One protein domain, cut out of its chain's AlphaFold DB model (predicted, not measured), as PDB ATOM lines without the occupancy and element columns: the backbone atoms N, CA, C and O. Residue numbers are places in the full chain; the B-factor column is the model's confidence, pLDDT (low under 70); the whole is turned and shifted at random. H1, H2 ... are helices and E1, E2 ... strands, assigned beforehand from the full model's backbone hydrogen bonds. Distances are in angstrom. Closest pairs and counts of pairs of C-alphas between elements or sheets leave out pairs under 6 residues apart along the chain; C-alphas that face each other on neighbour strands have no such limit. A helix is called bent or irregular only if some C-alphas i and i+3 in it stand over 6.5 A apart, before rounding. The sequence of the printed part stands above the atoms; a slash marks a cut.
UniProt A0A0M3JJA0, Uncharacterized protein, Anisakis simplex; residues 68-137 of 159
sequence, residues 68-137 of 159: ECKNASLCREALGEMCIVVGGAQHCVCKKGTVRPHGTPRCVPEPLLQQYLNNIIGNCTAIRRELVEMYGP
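AT A GLANCE: This is residues 68 to 137 of the 159 residues of an uncharacterized protein of Anisakis simplex (UniProt A0A0M3JJA0). A two-stranded hairpin, E1 and E2, makes one end of a flat body, the short helix H1 lies toward the other end, and a folded-back loop, residues 98 to 109, fills the middle between them. The longer helix H2 runs along one side, apart from the hairpin and from H1, and residues 121 to 126, at the turn into H2, stand free. The printed part has 70 residues with two named strands and two named helices, in the order E1, E2, H1, H2; the sheet has the order E1 - E2 and is antiparallel. The class is mixed, helices and strands, with 35 residues in named elements. The whole is only just compact, close to loose, with a radius of gyration of the C-alphas of 13.1 A, and it spans 39 by 29 by 15 A.

HOW THE PARTS SIT: Residues 68 to 80 hold no named element and lead into E1, residues 81 to 86. E1 and E2, residues 89 to 94, form a hairpin of antiparallel neighbour strands, with 145 degrees between their directions. The C-alphas of Val 85 and Gln 90 face each other at 4.5 A, and those of Glu 81 and Cys 94 at 4.6 A. Across the pair, N 82 and O 93 are 2.8 A apart and N 91 and O 84 are 2.8 A apart, within hydrogen-bond range. After E2, residues 98 to 99 pair with residues 108 to 109, antiparallel, in a pairing too short to be named. H1, residues 110 to 118, is apart from E1. H2, residues 124 to 137, is apart from E1, from E2 and from H1. Of the O i to N i+4 pairs, 3 of 5 in H1 and 9 of 10 in H2 are within hydrogen-bond range.

IN THESE COORDINATES: E1 begins at C-alpha 81, (24.244, -21.555, -5.986), and measures 15.5 A from first to last C-alpha. E2 measures 16.3 A and ends at C-alpha 94, (21.036, -23.741, -8.488). H1, from Glu 110 to Asn 118, measures 13.7 A and is irregular: C-alphas 111 and 114 are 7.4 A apart. H2, from Cys 124 to Pro 137, measures 20.0 A and is irregular: C-alphas 134 and 137 are 7.8 A apart. It ends at C-alpha 137, (41.652, -21.016, -5.236).

THE WHOLE: The two C-alphas farthest apart, those of Gly 88 and Ile 121, are 38.9 A apart. The printed part has no cut. The links from E1 to E2 and from H1 to H2 are tight, and the link from E2 to H1, 15 residues, is long. The mean pLDDT of the printed part is 83.7; residues 120 to 122 and residue 137 are under 70.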
ATOM      1  N   GLU A  68      17.807 -27.086   3.925       83.38
ATOM      2  CA  GLU A  68      18.809 -26.048   3.675       83.38
ATOM      3  C   GLU A  68      20.000 -26.206   4.634       83.38
ATOM      4  O   GLU A  68      19.845 -26.588   5.797       83.38
ATOM      5  N   CYS A  69      21.216 -25.944   4.152       85.38
ATOM      6  CA  CYS A  69      22.416 -26.078   4.974       85.38
ATOM      7  C   CYS A  69      22.479 -25.030   6.094       85.38
ATOM      8  O   CYS A  69      22.233 -23.850   5.873       85.38
ATOM      9  N   LYS A  70      22.964 -25.429   7.278       80.62
ATOM     10  CA  LYS A  70      23.275 -24.490   8.377       80.62
ATOM     11  C   LYS A  70      24.434 -23.537   8.060       80.62
ATOM     12  O   LYS A  70      24.511 -22.460   8.639       80.62
ATOM     13  N   ASN A  71      25.357 -23.946   7.188       78.62
ATOM     14  CA  ASN A  71      26.480 -23.128   6.739       78.62
ATOM     15  C   ASN A  71      26.600 -23.241   5.214       78.62
ATOM     16  O   ASN A  71      26.854 -24.330   4.699       78.62
ATOM     17  N   ALA A  72      26.394 -22.121   4.518       72.81
ATOM     18  CA  ALA A  72      26.406 -22.030   3.059       72.81
ATOM     19  C   ALA A  72      27.776 -21.638   2.472       72.81
ATOM     20  O   ALA A  72      27.904 -21.579   1.254       72.81
ATOM     21  N   SER A  73      28.810 -21.427   3.302       75.56
ATOM     22  CA  SER A  73      30.146 -20.966   2.862       75.56
ATOM     23  C   SER A  73      30.870 -21.893   1.877       75.56
ATOM     24  O   SER A  73      31.846 -21.480   1.258       75.56
ATOM     25  N   LEU A  74      30.395 -23.132   1.715       82.44
ATOM     26  CA  LEU A  74      30.894 -24.077   0.718       82.44
ATOM     27  C   LEU A  74      30.414 -23.753  -0.708       82.44
ATOM     28  O   LEU A  74      31.115 -24.058  -1.670       82.44
ATOM     29  N   CYS A  75      29.223 -23.167  -0.854       87.88
ATOM     30  CA  CYS A  75      28.600 -22.914  -2.151       87.88
ATOM     31  C   CYS A  75      28.791 -21.462  -2.585       87.88
ATOM     32  O   CYS A  75      28.838 -20.548  -1.763       87.88
ATOM     33  N   ARG A  76      28.862 -21.228  -3.899       89.50
ATOM     34  CA  ARG A  76      29.109 -19.887  -4.435       89.50
ATOM     35  C   ARG A  76      27.814 -19.149  -4.717       89.50
ATOM     36  O   ARG A  76      27.270 -19.183  -5.822       89.50
ATOM     37  N   GLU A  77      27.359 -18.395  -3.723       86.81
ATOM     38  CA  GLU A  77      26.166 -17.551  -3.853       86.81
ATOM     39  C   GLU A  77      26.282 -16.524  -4.995       86.81
ATOM     40  O   GLU A  77      25.287 -16.245  -5.668       86.81
ATOM     41  N   ALA A  78      27.490 -16.017  -5.277       86.12
ATOM     42  CA  ALA A  78      27.759 -15.084  -6.379       86.12
ATOM     43  C   ALA A  78      27.449 -15.679  -7.770       86.12
ATOM     44  O   ALA A  78      27.087 -14.957  -8.709       86.12
ATOM     45  N   LEU A  79      27.546 -17.007  -7.887       89.25
ATOM     46  CA  LEU A  79      27.212 -17.780  -9.081       89.25
ATOM     47  C   LEU A  79      25.759 -18.286  -9.071       89.25
ATOM     48  O   LEU A  79      25.343 -18.956 -10.013       89.25
ATOM     49  N   GLY A  80      24.968 -17.933  -8.054       90.00
ATOM     50  CA  GLY A  80      23.564 -18.325  -7.934       90.00
ATOM     51  C   GLY A  80      23.348 -19.716  -7.335       90.00
ATOM     52  O   GLY A  80      22.242 -20.251  -7.440       90.00
ATOM     53  N   GLU A  81      24.372 -20.290  -6.705       92.12
ATOM     54  CA  GLU A  81      24.244 -21.555  -5.986       92.12
ATOM     55  C   GLU A  81      23.570 -21.360  -4.620       92.12
ATOM     56  O   GLU A  81      23.600 -20.283  -4.020       92.12
ATOM     57  N   MET A  82      22.955 -22.431  -4.132       90.75
ATOM     58  CA  MET A  82      22.464 -22.588  -2.773       90.75
ATOM     59  C   MET A  82      22.862 -23.964  -2.243       90.75
ATOM     60  O   MET A  82      23.031 -24.915  -3.009       90.75
ATOM     61  N   CYS A  83      23.003 -24.064  -0.926       91.25
ATOM     62  CA  CYS A  83      23.407 -25.297  -0.270       91.25
ATOM     63  C   CYS A  83      22.184 -26.067   0.231       91.25
ATOM     64  O   CYS A  83      21.391 -25.539   1.015       91.25
ATOM     65  N   ILE A  84      22.072 -27.330  -0.177       90.62
ATOM     66  CA  ILE A  84      21.080 -28.272   0.345       90.62
ATOM     67  C   ILE A  84      21.764 -29.485   0.972       90.62
ATOM     68  O   ILE A  84      22.859 -29.876   0.569       90.62
ATOM     69  N   VAL A  85      21.108 -30.104   1.946       84.06
ATOM     70  CA  VAL A  85      21.522 -31.370   2.547       84.06
ATOM     71  C   VAL A  85      20.558 -32.458   2.097       84.06
ATOM     72  O   VAL A  85      19.347 -32.329   2.270       84.06
ATOM     73  N   VAL A  86      21.111 -33.532   1.533       83.31
ATOM     74  CA  VAL A  86      20.372 -34.735   1.129       83.31
ATOM     75  C   VAL A  86      21.107 -35.942   1.701       83.31
ATOM     76  O   VAL A  86      22.304 -36.102   1.464       83.31
ATOM     77  N   GLY A  87      20.430 -36.757   2.518       72.62
ATOM     78  CA  GLY A  87      21.046 -37.929   3.157       72.62
ATOM     79  C   GLY A  87      22.255 -37.589   4.044       72.62
ATOM     80  O   GLY A  87      23.204 -38.364   4.127       72.62
ATOM     81  N   GLY A  88      22.265 -36.399   4.654       71.06
ATOM     82  CA  GLY A  88      23.379 -35.905   5.473       71.06
ATOM     83  C   GLY A  88      24.588 -35.372   4.688       71.06
ATOM     84  O   GLY A  88      25.545 -34.911   5.308       71.06
ATOM     85  N   ALA A  89      24.555 -35.392   3.349       77.88
ATOM     86  CA  ALA A  89      25.597 -34.831   2.491       77.88
ATOM     87  C   ALA A  89      25.191 -33.460   1.928       77.88
ATOM     88  O   ALA A  89      24.080 -33.287   1.418       77.88
ATOM     89  N   GLN A  90      26.106 -32.489   2.000       84.44
ATOM     90  CA  GLN A  90      25.917 -31.151   1.434       84.44
ATOM     91  C   GLN A  90      26.108 -31.162  -0.086       84.44
ATOM     92  O   GLN A  90      27.080 -31.723  -0.587       84.44
ATOM     93  N   HIS A  91      25.207 -30.499  -0.803       88.19
ATOM     94  CA  HIS A  91      25.239 -30.333  -2.250       88.19
ATOM     95  C   HIS A  91      24.996 -28.865  -2.620       88.19
ATOM     96  O   HIS A  91      24.087 -28.227  -2.085       88.19
ATOM     97  N   CYS A  92      25.779 -28.348  -3.571       91.25
ATOM     98  CA  CYS A  92      25.587 -27.016  -4.146       91.25
ATOM     99  C   CYS A  92      24.755 -27.112  -5.427       91.25
ATOM    100  O   CYS A  92      25.186 -27.683  -6.435       91.25
ATOM    101  N   VAL A  93      23.546 -26.559  -5.382       92.62
ATOM    102  CA  VAL A  93      22.570 -26.595  -6.478       92.62
ATOM    103  C   VAL A  93      22.157 -25.185  -6.880       92.62
ATOM    104  O   VAL A  93      22.353 -24.236  -6.128       92.62
ATOM    105  N   CYS A  94      21.576 -25.028  -8.066       94.38
ATOM    106  CA  CYS A  94      21.036 -23.741  -8.488       94.38
ATOM    107  C   CYS A  94      19.781 -23.371  -7.696       94.38
ATOM    108  O   CYS A  94      18.954 -24.229  -7.382       94.38
ATOM    109  N   LYS A  95      19.624 -22.076  -7.406       93.06
ATOM    110  CA  LYS A  95      18.399 -21.542  -6.798       93.06
ATOM    111  C   LYS A  95      17.177 -21.868  -7.661       93.06
ATOM    112  O   LYS A  95      17.262 -21.944  -8.889       93.06
ATOM    113  N   LYS A  96      16.015 -22.025  -7.024       89.94
ATOM    114  CA  LYS A  96      14.749 -22.320  -7.712       89.94
ATOM    115  C   LYS A  96      14.484 -21.320  -8.849       89.94
ATOM    116  O   LYS A  96      14.601 -20.114  -8.649       89.94
ATOM    117  N   GLY A  97      14.104 -21.828 -10.024       91.00
ATOM    118  CA  GLY A  97      13.864 -21.018 -11.228       91.00
ATOM    119  C   GLY A  97      15.135 -20.619 -11.984       91.00
ATOM    120  O   GLY A  97      15.072 -19.824 -12.923       91.00
ATOM    121  N   THR A  98      16.289 -21.157 -11.583       93.69
ATOM    122  CA  THR A  98      17.553 -21.003 -12.300       93.69
ATOM    123  C   THR A  98      18.118 -22.364 -12.690       93.69
ATOM    124  O   THR A  98      17.898 -23.367 -12.014       93.69
ATOM    125  N   VAL A  99      18.850 -22.395 -13.795       92.69
ATOM    126  CA  VAL A  99      19.481 -23.584 -14.366       92.69
ATOM    127  C   VAL A  99      20.949 -23.287 -14.627       92.69
ATOM    128  O   VAL A  99      21.308 -22.135 -14.852       92.69
ATOM    129  N   ARG A 100      21.811 -24.305 -14.593       91.56
ATOM    130  CA  ARG A 100      23.237 -24.176 -14.927       91.56
ATOM    131  C   ARG A 100      23.470 -24.685 -16.353       91.56
ATOM    132  O   ARG A 100      23.425 -25.899 -16.550       91.56
ATOM    133  N   PRO A 101      23.681 -23.799 -17.342       87.88
ATOM    134  CA  PRO A 101      23.981 -24.205 -18.708       87.88
ATOM    135  C   PRO A 101      25.349 -24.885 -18.797       87.88
ATOM    136  O   PRO A 101      26.239 -24.664 -17.974       87.88
ATOM    137  N   HIS A 102      25.546 -25.692 -19.835       82.38
ATOM    138  CA  HIS A 102      26.847 -26.301 -20.090       82.38
ATOM    139  C   HIS A 102      27.902 -25.238 -20.423       82.38
ATOM    140  O   HIS A 102      27.636 -24.290 -21.158       82.38
ATOM    141  N   GLY A 103      29.110 -25.411 -19.880       78.25
ATOM    142  CA  GLY A 103      30.249 -24.525 -20.139       78.25
ATOM    143  C   GLY A 103      30.282 -23.240 -19.308       78.25
ATOM    144  O   GLY A 103      31.265 -22.509 -19.385       78.25
ATOM    145  N   THR A 104      29.265 -22.977 -18.480       81.75
ATOM    146  CA  THR A 104      29.261 -21.852 -17.538       81.75
ATOM    147  C   THR A 104      29.185 -22.342 -16.092       81.75
ATOM    148  O   THR A 104      28.451 -23.282 -15.775       81.75
ATOM    149  N   PRO A 105      29.944 -21.713 -15.183       84.19
ATOM    150  CA  PRO A 105      29.880 -22.010 -13.761       84.19
ATOM    151  C   PRO A 105      28.634 -21.421 -13.075       84.19
ATOM    152  O   PRO A 105      28.383 -21.727 -11.910       84.19
ATOM    153  N   ARG A 106      27.868 -20.568 -13.768       89.12
ATOM    154  CA  ARG A 106      26.800 -19.744 -13.201       89.12
ATOM    155  C   ARG A 106      25.407 -20.332 -13.435       89.12
ATOM    156  O   ARG A 106      25.093 -20.834 -14.511       89.12
ATOM    157  N   CYS A 107      24.538 -20.171 -12.443       92.50
ATOM    158  CA  CYS A 107      23.105 -20.402 -12.566       92.50
ATOM    159  C   CYS A 107      22.416 -19.185 -13.209       92.50
ATOM    160  O   CYS A 107      22.550 -18.049 -12.743       92.50
ATOM    161  N   VAL A 108      21.659 -19.417 -14.280       92.25
ATOM    162  CA  VAL A 108      20.904 -18.398 -15.022       92.25
ATOM    163  C   VAL A 108      19.403 -18.623 -14.856       92.25
ATOM    164  O   VAL A 108      18.979 -19.775 -14.788       92.25
ATOM    165  N   PRO A 109      18.573 -17.568 -14.795       92.50
ATOM    166  CA  PRO A 109      17.125 -17.732 -14.798       92.50
ATOM    167  C   PRO A 109      16.664 -18.510 -16.031       92.50
ATOM    168  O   PRO A 109      17.043 -18.171 -17.152       92.50
ATOM    169  N   GLU A 110      15.809 -19.509 -15.826       90.38
ATOM    170  CA  GLU A 110      15.197 -20.302 -16.896       90.38
ATOM    171  C   GLU A 110      14.594 -19.457 -18.040       90.38
ATOM    172  O   GLU A 110      14.912 -19.743 -19.198       90.38
ATOM    173  N   PRO A 111      13.837 -18.360 -17.794       90.69
ATOM    174  CA  PRO A 111      13.286 -17.548 -18.886       90.69
ATOM    175  C   PRO A 111      14.349 -16.834 -19.736       90.69
ATOM    176  O   PRO A 111      14.057 -16.405 -20.849       90.69
ATOM    177  N   LEU A 112      15.580 -16.695 -19.235       88.19
ATOM    178  CA  LEU A 112      16.689 -16.047 -19.941       88.19
ATOM    179  C   LEU A 112      17.649 -17.053 -20.585       88.19
ATOM    180  O   LEU A 112      18.619 -16.644 -21.224       88.19
ATOM    181  N   LEU A 113      17.390 -18.359 -20.451       87.81
ATOM    182  CA  LEU A 113      18.292 -19.407 -20.925       87.81
ATOM    183  C   LEU A 113      18.559 -19.294 -22.430       87.81
ATOM    184  O   LEU A 113      19.712 -19.322 -22.847       87.81
ATOM    185  N   GLN A 114      17.518 -19.100 -23.244       86.06
ATOM    186  CA  GLN A 114      17.673 -18.998 -24.699       86.06
ATOM    187  C   GLN A 114      18.513 -17.780 -25.102       86.06
ATOM    188  O   GLN A 114      19.383 -17.875 -25.964       86.06
ATOM    189  N   GLN A 115      18.289 -16.635 -24.455       84.38
ATOM    190  CA  GLN A 115      19.073 -15.427 -24.700       84.38
ATOM    191  C   GLN A 115      20.538 -15.622 -24.296       84.38
ATOM    192  O   GLN A 115      21.430 -15.115 -24.975       84.38
ATOM    193  N   TYR A 116      20.781 -16.351 -23.207       80.56
ATOM    194  CA  TYR A 116      22.124 -16.681 -22.749       80.56
ATOM    195  C   TYR A 116      22.840 -17.613 -23.736       80.56
ATOM    196  O   TYR A 116      23.969 -17.333 -24.122       80.56
ATOM    197  N   LEU A 117      22.163 -18.664 -24.216       82.12
ATOM    198  CA  LEU A 117      22.700 -19.598 -25.215       82.12
ATOM    199  C   LEU A 117      22.973 -18.925 -26.570       82.12
ATOM    200  O   LEU A 117      23.948 -19.246 -27.242       82.12
ATOM    201  N   ASN A 118      22.153 -17.950 -26.958       82.94
ATOM    202  CA  ASN A 118      22.364 -17.200 -28.195       82.94
ATOM    203  C   ASN A 118      23.519 -16.186 -28.078       82.94
ATOM    204  O   ASN A 118      24.111 -15.813 -29.086       82.94
ATOM    205  N   ASN A 119      23.858 -15.761 -26.857       76.25
ATOM    206  CA  ASN A 119      24.918 -14.798 -26.559       76.25
ATOM    207  C   ASN A 119      26.029 -15.432 -25.708       76.25
ATOM    208  O   ASN A 119      26.523 -14.804 -24.774       76.25
ATOM    209  N   ILE A 120      26.431 -16.672 -26.017       64.94
ATOM    210  CA  ILE A 120      27.504 -17.371 -25.283       64.94
ATOM    211  C   ILE A 120      28.830 -16.599 -25.349       64.94
ATOM    212  O   ILE A 120      29.613 -16.641 -24.402       64.94
ATOM    213  N   ILE A 121      29.042 -15.795 -26.399       61.19
ATOM    214  CA  ILE A 121      30.088 -14.757 -26.439       61.19
ATOM    215  C   ILE A 121      29.626 -13.535 -25.618       61.19
ATOM    216  O   ILE A 121      29.597 -12.395 -26.078       61.19
ATOM    217  N   GLY A 122      29.188 -13.783 -24.388       65.50
ATOM    218  CA  GLY A 122      28.901 -12.756 -23.405       65.50
ATOM    219  C   GLY A 122      30.217 -12.185 -22.895       65.50
ATOM    220  O   GLY A 122      31.228 -12.880 -22.866       65.50
ATOM    221  N   ASN A 123      30.207 -10.907 -22.514       75.25
ATOM    222  CA  ASN A 123      31.344 -10.145 -21.984       75.25
ATOM    223  C   ASN A 123      32.461 -11.022 -21.371       75.25
ATOM    224  O   ASN A 123      32.337 -11.508 -20.244       75.25
ATOM    225  N   CYS A 124      33.578 -11.167 -22.092       77.88
ATOM    226  CA  CYS A 124      34.695 -12.029 -21.693       77.88
ATOM    227  C   CYS A 124      35.258 -11.681 -20.307       77.88
ATOM    228  O   CYS A 124      35.806 -12.539 -19.618       77.88
ATOM    229  N   THR A 125      35.119 -10.424 -19.876       83.31
ATOM    230  CA  THR A 125      35.549  -9.978 -18.545       83.31
ATOM    231  C   THR A 125      34.687 -10.595 -17.447       83.31
ATOM    232  O   THR A 125      35.212 -10.959 -16.397       83.31
ATOM    233  N   ALA A 126      33.379 -10.733 -17.682       79.56
ATOM    234  CA  ALA A 126      32.461 -11.366 -16.741       79.56
ATOM    235  C   ALA A 126      32.752 -12.868 -16.632       79.56
ATOM    236  O   ALA A 126      32.996 -13.352 -15.531       79.56
ATOM    237  N   ILE A 127      32.873 -13.560 -17.771       78.19
ATOM    238  CA  ILE A 127      33.215 -14.992 -17.814       78.19
ATOM    239  C   ILE A 127      34.553 -15.253 -17.108       78.19
ATOM    240  O   ILE A 127      34.664 -16.170 -16.299       78.19
ATOM    241  N   ARG A 128      35.569 -14.410 -17.342       81.44
ATOM    242  CA  ARG A 128      36.863 -14.525 -16.653       81.44
ATOM    243  C   ARG A 128      36.713 -14.436 -15.134       81.44
ATOM    244  O   ARG A 128      37.318 -15.240 -14.433       81.44
ATOM    245  N   ARG A 129      35.924 -13.485 -14.620       83.00
ATOM    246  CA  ARG A 129      35.682 -13.367 -13.171       83.00
ATOM    247  C   ARG A 129      34.968 -14.596 -12.621       83.00
ATOM    248  O   ARG A 129      35.343 -15.060 -11.559       83.00
ATOM    249  N   GLU A 130      33.998 -15.140 -13.348       83.88
ATOM    250  CA  GLU A 130      33.271 -16.345 -12.938       83.88
ATOM    251  C   GLU A 130      34.174 -17.589 -12.897       83.88
ATOM    252  O   GLU A 130      34.089 -18.391 -11.970       83.88
ATOM    253  N   LEU A 131      35.083 -17.733 -13.866       82.19
ATOM    254  CA  LEU A 131      36.077 -18.808 -13.874       82.19
ATOM    255  C   LEU A 131      37.099 -18.657 -12.742       82.19
ATOM    256  O   LEU A 131      37.469 -19.653 -12.129       82.19
ATOM    257  N   VAL A 132      37.533 -17.432 -12.428       84.50
ATOM    258  CA  VAL A 132      38.399 -17.164 -11.265       84.50
ATOM    259  C   VAL A 132      37.658 -17.445  -9.962       84.50
ATOM    260  O   VAL A 132      38.211 -18.075  -9.072       84.50
ATOM    261  N   GLU A 133      36.396 -17.050  -9.856       83.50
ATOM    262  CA  GLU A 133      35.567 -17.378  -8.699       83.50
ATOM    263  C   GLU A 133      35.436 -18.901  -8.543       83.50
ATOM    264  O   GLU A 133      35.489 -19.404  -7.426       83.50
ATOM    265  N   MET A 134      35.338 -19.652  -9.653       80.62
ATOM    266  CA  MET A 134      35.232 -21.112  -9.647       80.62
ATOM    267  C   MET A 134      36.547 -21.842  -9.313       80.62
ATOM    268  O   MET A 134      36.564 -22.738  -8.461       80.62
ATOM    269  N   TYR A 135      37.630 -21.475  -9.995       81.44
ATOM    270  CA  TYR A 135      38.892 -22.219 -10.023       81.44
ATOM    271  C   TYR A 135      40.070 -21.457  -9.410       81.44
ATOM    272  O   TYR A 135      41.091 -22.065  -9.119       81.44
ATOM    273  N   GLY A 136      39.951 -20.154  -9.171       72.62
ATOM    274  CA  GLY A 136      41.022 -19.295  -8.650       72.62
ATOM    275  C   GLY A 136      41.712 -19.810  -7.381       72.62
ATOM    276  O   GLY A 136      42.935 -19.737  -7.323       72.62
ATOM    277  N   PRO A 137      41.004 -20.409  -6.402       66.56
ATOM    278  CA  PRO A 137      41.652 -21.016  -5.236       66.56
ATOM    279  C   PRO A 137      42.493 -22.264  -5.555       66.56
ATOM    280  O   PRO A 137      43.376 -22.617  -4.782       66.56
TER     281      PRO A 137